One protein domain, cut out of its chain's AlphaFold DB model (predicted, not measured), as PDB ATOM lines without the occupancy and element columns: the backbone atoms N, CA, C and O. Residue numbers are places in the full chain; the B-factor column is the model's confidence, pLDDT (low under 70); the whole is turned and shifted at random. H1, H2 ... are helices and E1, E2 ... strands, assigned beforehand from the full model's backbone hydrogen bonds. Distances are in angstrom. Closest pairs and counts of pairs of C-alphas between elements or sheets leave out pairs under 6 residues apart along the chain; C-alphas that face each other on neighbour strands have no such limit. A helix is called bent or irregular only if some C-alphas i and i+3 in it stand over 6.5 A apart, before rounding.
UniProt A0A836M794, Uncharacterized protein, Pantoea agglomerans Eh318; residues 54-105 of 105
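Overview. This is residues 54 to 105 of the 105 residues of an uncharacterized protein of Pantoea agglomerans Eh318 (UniProt A0A836M794). A long two-stranded hairpin, E1 and E2, makes one end of a rod, and a long looping stretch with no named element, residues 61 to 84, makes the other; the short helix H1 lies over one face of the hairpin, nearer to E1 than to E2. The tip of the hairpin, residues 91 to 96, sticks out free of the rest. The 52 printed residues hold one named helix and two named strands, in the order H1, E1, E2, and the sheet, order E1 - E2, is antiparallel. The class is mixed, helices and strands, but under half of the residues, 22 of the 52, are in named elements. The whole is loose, with a radius of gyration of the C-alphas of 13.1 A, and spans 42 by 18 by 17 A.

Along the chain. The printed part begins with H1, residues 54 to 60, 9.9 A from first to last C-alpha; C-alpha 54 is at (6.120, 65.278, 81.790). Residues 61 to 84 follow. E1, residues 85 to 91, measures 19.1 A and begins at C-alpha 85, at (13.884, 54.793, 72.268). E2, residues 96 to 103, measures 20.2 A and is the longest strand by residues; its last C-alpha, 103, is at (17.988, 55.997, 73.729).

Arrangement. E1 and E2 are antiparallel neighbours and form a hairpin, with 165 degrees between their N-to-C directions. C-alphas that face each other include 85 and 103, 4.5 A apart, and 91 and 96, 4.7 A apart. Across the pair, N 90 and O 97 are within hydrogen-bond range at 2.9 A, and so are N 101 and O 86 at 2.9 A. The closest C-alphas of H1 and E1 are those of Leu 60 and Thr 86, 7.2 A apart, and the centres of these two elements are 10.2 A apart. The closest C-alphas of H1 and E2 are those of Asn 57 and Phe 101, 7.7 A apart, with 12.2 A from centre to centre. In H1 every O i to N i+4 pair is within hydrogen-bond range, and the helix is not bent.

Size, cuts and confidence. The two C-alphas farthest apart are those of Gln 76, in the stretch between H1 and E1, and Lys 94, between the two strands, at 42.6 A. The printed part has no cut and ends at residue 105, the chain's last residue. The link from H1 to E1 is long, with 24 residues, and the link from E1 to E2 is tight, with 4. The mean pLDDT of the printed part is 86.7; residues 102 to 105, of which 102 and 103 belong to E2, are under 70.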
ATOM      1  N   SER A  54       5.712  65.971  80.566       87.88
ATOM      2  CA  SER A  54       6.120  65.278  81.790       87.88
ATOM      3  C   SER A  54       5.213  64.080  82.068       87.88
ATOM      4  O   SER A  54       5.692  62.971  82.311       87.88
ATOM      5  N   ALA A  55       3.898  64.280  81.963       88.94
ATOM      6  CA  ALA A  55       2.895  63.235  82.101       88.94
ATOM      7  C   ALA A  55       3.053  62.155  81.017       88.94
ATOM      8  O   ALA A  55       2.991  60.964  81.328       88.94
ATOM      9  N   ALA A  56       3.322  62.557  79.770       90.44
ATOM     10  CA  ALA A  56       3.609  61.648  78.663       90.44
ATOM     11  C   ALA A  56       4.858  60.797  78.932       90.44
ATOM     12  O   ALA A  56       4.829  59.574  78.804       90.44
ATOM     13  N   ASN A  57       5.953  61.432  79.349       91.50
ATOM     14  CA  ASN A  57       7.196  60.729  79.638       91.50
ATOM     15  C   ASN A  57       7.054  59.791  80.847       91.50
ATOM     16  O   ASN A  57       7.625  58.703  80.851       91.50
ATOM     17  N   ALA A  58       6.264  60.179  81.853       91.31
ATOM     18  CA  ALA A  58       5.989  59.348  83.018       91.31
ATOM     19  C   ALA A  58       5.294  58.033  82.636       91.31
ATOM     20  O   ALA A  58       5.764  56.974  83.043       91.31
ATOM     21  N   ILE A  59       4.229  58.077  81.822       93.06
ATOM     22  CA  ILE A  59       3.532  56.848  81.406       93.06
ATOM     23  C   ILE A  59       4.367  56.005  80.434       93.06
ATOM     24  O   ILE A  59       4.341  54.781  80.508       93.06
ATOM     25  N   LEU A  60       5.171  56.631  79.569       93.69
ATOM     26  CA  LEU A  60       6.093  55.914  78.676       93.69
ATOM     27  C   LEU A  60       7.300  55.308  79.410       93.69
ATOM     28  O   LEU A  60       7.953  54.421  78.868       93.69
ATOM     29  N   SER A  61       7.583  55.765  80.632       93.69
ATOM     30  CA  SER A  61       8.610  55.215  81.528       93.69
ATOM     31  C   SER A  61       8.042  54.214  82.544       93.69
ATOM     32  O   SER A  61       8.749  53.812  83.469       93.69
ATOM     33  N   ASP A  62       6.763  53.847  82.432       94.19
ATOM     34  CA  ASP A  62       6.076  53.041  83.439       94.19
ATOM     35  C   ASP A  62       6.592  51.593  83.465       94.19
ATOM     36  O   ASP A  62       6.606  50.891  82.450       94.19
ATOM     37  N   GLN A  63       6.998  51.152  84.658       94.12
ATOM     38  CA  GLN A  63       7.444  49.785  84.960       94.12
ATOM     39  C   GLN A  63       6.554  49.125  86.027       94.12
ATOM     40  O   GLN A  63       7.035  48.379  86.877       94.12
ATOM     41  N   HIS A  64       5.262  49.472  86.063       92.56
ATOM     42  CA  HIS A  64       4.367  48.998  87.120       92.56
ATOM     43  C   HIS A  64       4.124  47.484  87.059       92.56
ATOM     44  O   HIS A  64       4.102  46.820  88.096       92.56
ATOM     45  N   ASP A  65       3.952  46.943  85.852       92.19
ATOM     46  CA  ASP A  65       3.873  45.504  85.614       92.19
ATOM     47  C   ASP A  65       5.294  44.924  85.525       92.19
ATOM     48  O   ASP A  65       6.120  45.397  84.750       92.19
ATOM     49  N   ALA A  66       5.593  43.909  86.338       88.94
ATOM     50  CA  ALA A  66       6.919  43.293  86.389       88.94
ATOM     51  C   ALA A  66       7.208  42.352  85.206       88.94
ATOM     52  O   ALA A  66       8.368  42.018  84.968       88.94
ATOM     53  N   VAL A  67       6.168  41.885  84.511       90.12
ATOM     54  CA  VAL A  67       6.265  40.946  83.386       90.12
ATOM     55  C   VAL A  67       6.121  41.687  82.064       90.12
ATOM     56  O   VAL A  67       6.891  41.426  81.150       90.12
ATOM     57  N   LEU A  68       5.161  42.614  81.974       92.25
ATOM     58  CA  LEU A  68       4.829  43.356  80.754       92.25
ATOM     59  C   LEU A  68       4.789  44.877  81.008       92.25
ATOM     60  O   LEU A  68       3.730  45.495  80.859       92.25
ATOM     61  N   PRO A  69       5.910  45.500  81.427       94.25
ATOM     62  CA  PRO A  69       5.970  46.946  81.618       94.25
ATOM     63  C   PRO A  69       5.854  47.691  80.282       94.25
ATOM     64  O   PRO A  69       6.255  47.177  79.237       94.25
ATOM     65  N   ILE A  70       5.401  48.951  80.323       93.38
ATOM     66  CA  ILE A  70       5.411  49.828  79.139       93.38
ATOM     67  C   ILE A  70       6.858  50.141  78.726       93.38
ATOM     68  O   ILE A  70       7.183  50.099  77.538       93.38
ATOM     69  N   TYR A  71       7.733  50.429  79.697       93.81
ATOM     70  CA  TYR A  71       9.164  50.601  79.454       93.81
ATOM     71  C   TYR A  71       9.914  49.278  79.629       93.81
ATOM     72  O   TYR A  71      10.181  48.845  80.754       93.81
ATOM     73  N   ARG A  72      10.257  48.632  78.509       91.62
ATOM     74  CA  ARG A  72      10.834  47.282  78.486       91.62
ATOM     75  C   ARG A  72      12.344  47.305  78.359       91.62
ATOM     76  O   ARG A  72      12.882  47.881  77.416       91.62
ATOM     77  N   LEU A  73      12.992  46.621  79.296       90.56
ATOM     78  CA  LEU A  73      14.443  46.421  79.346       90.56
ATOM     79  C   LEU A  73      14.836  44.969  79.638       90.56
ATOM     80  O   LEU A  73      16.022  44.663  79.758       90.56
ATOM     81  N   SER A  74      13.856  44.089  79.857       89.38
ATOM     82  CA  SER A  74      14.133  42.734  80.320       89.38
ATOM     83  C   SER A  74      14.726  41.905  79.179       89.38
ATOM     84  O   SER A  74      14.061  41.703  78.167       89.38
ATOM     85  N   PRO A  75      15.926  41.322  79.338       87.00
ATOM     86  CA  PRO A  75      16.453  40.373  78.362       87.00
ATOM     87  C   PRO A  75      15.693  39.035  78.362       87.00
ATOM     88  O   PRO A  75      16.004  38.156  77.564       87.00
ATOM     89  N   GLN A  76      14.736  38.855  79.278       89.69
ATOM     90  CA  GLN A  76      13.807  37.725  79.337       89.69
ATOM     91  C   GLN A  76      12.361  38.182  79.089       89.69
ATOM     92  O   GLN A  76      11.431  37.590  79.637       89.69
ATOM     93  N   ASP A  77      12.168  39.265  78.330       87.69
ATOM     94  CA  ASP A  77      10.838  39.699  77.909       87.69
ATOM     95  C   ASP A  77      10.126  38.560  77.148       87.69
ATOM     96  O   ASP A  77      10.729  37.961  76.252       87.69
ATOM     97  N   PRO A  78       8.881  38.207  77.517       87.19
ATOM     98  CA  PRO A  78       8.176  37.067  76.930       87.19
ATOM     99  C   PRO A  78       7.839  37.260  75.447       87.19
ATOM    100  O   PRO A  78       7.657  36.263  74.749       87.19
ATOM    101  N   ASP A  79       7.784  38.509  74.977       86.12
ATOM    102  CA  ASP A  79       7.563  38.845  73.571       86.12
ATOM    103  C   ASP A  79       8.897  39.075  72.820       86.12
ATOM    104  O   ASP A  79       8.886  39.384  71.632       86.12
ATOM    105  N   GLU A  80      10.048  38.901  73.486       87.88
ATOM    106  CA  GLU A  80      11.391  39.226  72.978       87.88
ATOM    107  C   GLU A  80      11.535  40.700  72.523       87.88
ATOM    108  O   GLU A  80      12.335  41.023  71.639       87.88
ATOM    109  N   GLU A  81      10.787  41.625  73.141       86.19
ATOM    110  CA  GLU A  81      10.780  43.050  72.785       86.19
ATOM    111  C   GLU A  81      11.534  43.934  73.803       86.19
ATOM    112  O   GLU A  81      11.588  43.650  74.995       86.19
ATOM    113  N   ASN A  82      12.093  45.063  73.339       89.81
ATOM    114  CA  ASN A  82      12.737  46.086  74.179       89.81
ATOM    115  C   ASN A  82      12.374  47.502  73.713       89.81
ATOM    116  O   ASN A  82      12.263  47.764  72.511       89.81
ATOM    117  N   THR A  83      12.269  48.448  74.649       91.81
ATOM    118  CA  THR A  83      12.086  49.865  74.318       91.81
ATOM    119  C   THR A  83      13.429  50.475  73.921       91.81
ATOM    120  O   THR A  83      14.232  50.856  74.764       91.81
ATOM    121  N   LEU A  84      13.674  50.588  72.614       90.94
ATOM    122  CA  LEU A  84      14.938  51.124  72.087       90.94
ATOM    123  C   LEU A  84      15.062  52.643  72.259       90.94
ATOM    124  O   LEU A  84      16.153  53.166  72.490       90.94
ATOM    125  N   ALA A  85      13.945  53.352  72.102       90.56
ATOM    126  CA  ALA A  85      13.884  54.793  72.268       90.56
ATOM    127  C   ALA A  85      12.468  55.263  72.609       90.56
ATOM    128  O   ALA A  85      11.483  54.682  72.147       90.56
ATOM    129  N   THR A  86      12.389  56.377  73.337       91.31
ATOM    130  CA  THR A  86      11.135  57.086  73.619       91.31
ATOM    131  C   THR A  86      11.162  58.459  72.961       91.31
ATOM    132  O   THR A  86      12.052  59.270  73.233       91.31
ATOM    133  N   ALA A  87      10.169  58.732  72.115       90.38
ATOM    134  CA  ALA A  87       9.975  60.022  71.467       90.38
ATOM    135  C   ALA A  87       8.600  60.592  71.817       90.38
ATOM    136  O   ALA A  87       7.594  59.884  71.760       90.38
ATOM    137  N   ILE A  88       8.563  61.883  72.140       89.94
ATOM    138  CA  ILE A  88       7.321  62.627  72.353       89.94
ATOM    139  C   ILE A  88       7.224  63.682  71.257       89.94
ATOM    140  O   ILE A  88       8.166  64.443  71.019       89.94
ATOM    141  N   PHE A  89       6.070  63.706  70.593       87.25
ATOM    142  CA  PHE A  89       5.738  64.690  69.572       87.25
ATOM    143  C   PHE A  89       4.703  65.657  70.128       87.25
ATOM    144  O   PHE A  89       3.580  65.261  70.447       87.25
ATOM    145  N   ILE A  90       5.066  66.933  70.194       85.88
ATOM    146  CA  ILE A  90       4.145  68.005  70.552       85.88
ATOM    147  C   ILE A  90       3.640  68.609  69.246       85.88
ATOM    148  O   ILE A  90       4.358  69.318  68.535       85.88
ATOM    149  N   VAL A  91       2.394  68.285  68.907       85.44
ATOM    150  CA  VAL A  91       1.745  68.760  67.683       85.44
ATOM    151  C   VAL A  91       1.010  70.060  67.983       85.44
ATOM    152  O   VAL A  91      -0.006  70.067  68.677       85.44
ATOM    153  N   LYS A  92       1.511  71.167  67.435       83.12
ATOM    154  CA  LYS A  92       0.880  72.489  67.508       83.12
ATOM    155  C   LYS A  92       0.218  72.829  66.172       83.12
ATOM    156  O   LYS A  92       0.329  72.111  65.185       83.12
ATOM    157  N   ALA A  93      -0.457  73.976  66.112       85.69
ATOM    158  CA  ALA A  93      -1.252  74.370  64.947       85.69
ATOM    159  C   ALA A  93      -0.465  74.488  63.621       85.69
ATOM    160  O   ALA A  93      -1.072  74.392  62.556       85.69
ATOM    161  N   LYS A  94       0.850  74.749  63.658       88.88
ATOM    162  CA  LYS A  94       1.689  74.960  62.456       88.88
ATOM    163  C   LYS A  94       3.058  74.282  62.508       88.88
ATOM    164  O   LYS A  94       3.817  74.394  61.552       88.88
ATOM    165  N   GLU A  95       3.381  73.619  63.610       82.31
ATOM    166  CA  GLU A  95       4.692  73.025  63.849       82.31
ATOM    167  C   GLU A  95       4.546  71.736  64.652       82.31
ATOM    168  O   GLU A  95       3.575  71.551  65.390       82.31
ATOM    169  N   VAL A  96       5.523  70.851  64.487       83.56
ATOM    170  CA  VAL A  96       5.701  69.667  65.320       83.56
ATOM    171  C   VAL A  96       7.054  69.811  65.989       83.56
ATOM    172  O   VAL A  96       8.076  69.899  65.309       83.56
ATOM    173  N   GLU A  97       7.053  69.837  67.314       85.50
ATOM    174  CA  GLU A  97       8.270  69.713  68.109       85.50
ATOM    175  C   GLU A  97       8.456  68.239  68.469       85.50
ATOM    176  O   GLU A  97       7.497  67.537  68.793       85.50
ATOM    177  N   SER A  98       9.690  67.754  68.366       82.38
ATOM    178  CA  SER A  98      10.044  66.368  68.657       82.38
ATOM    179  C   SER A  98      11.257  66.349  69.563       82.38
ATOM    180  O   SER A  98      12.274  66.972  69.253       82.38
ATOM    181  N   GLN A  99      11.170  65.575  70.637       82.25
ATOM    182  CA  GLN A  99      12.287  65.337  71.536       82.25
ATOM    183  C   GLN A  99      12.386  63.845  71.851       82.25
ATOM    184  O   GLN A  99      11.381  63.161  72.051       82.25
ATOM    185  N   VAL A 100      13.620  63.339  71.845       84.56
ATOM    186  CA  VAL A 100      13.944  61.970  72.253       84.56
ATOM    187  C   VAL A 100      14.406  62.030  73.702       84.56
ATOM    188  O   VAL A 100      15.340  62.764  74.021       84.56
ATOM    189  N   PHE A 101      13.725  61.291  74.573       74.38
ATOM    190  CA  PHE A 101      13.929  61.358  76.027       74.38
ATOM    191  C   PHE A 101      14.906  60.304  76.533       74.38
ATOM    192  O   PHE A 101      15.546  60.497  77.565       74.38
ATOM    193  N   ALA A 102      15.041  59.210  75.792       69.44
ATOM    194  CA  ALA A 102      16.040  58.185  76.020       69.44
ATOM    195  C   ALA A 102      16.272  57.431  74.709       69.44
ATOM    196  O   ALA A 102      15.314  57.055  74.033       69.44
ATOM    197  N   GLN A 103      17.539  57.230  74.365       61.12
ATOM    198  CA  GLN A 103      17.988  55.997  73.729       61.12
ATOM    199  C   GLN A 103      18.529  55.166  74.904       61.12
ATOM    200  O   GLN A 103      19.186  55.746  75.762       61.12
ATOM    201  N   ASP A 104      18.108  53.909  75.029       59.50
ATOM    202  CA  ASP A 104      18.702  52.872  75.901       59.50
ATOM    203  C   ASP A 104      19.001  53.143  77.404       59.50
ATOM    204  O   ASP A 104      20.032  52.706  77.909       59.50
ATOM    205  N   ARG A 105      18.099  53.776  78.170       53.34
ATOM    206  CA  ARG A 105      18.283  53.975  79.631       53.34
ATOM    207  C   ARG A 105      18.365  52.670  80.426       53.34
ATOM    208  O   ARG A 105      17.460  51.835  80.206       53.34
TER     209      ARG A 105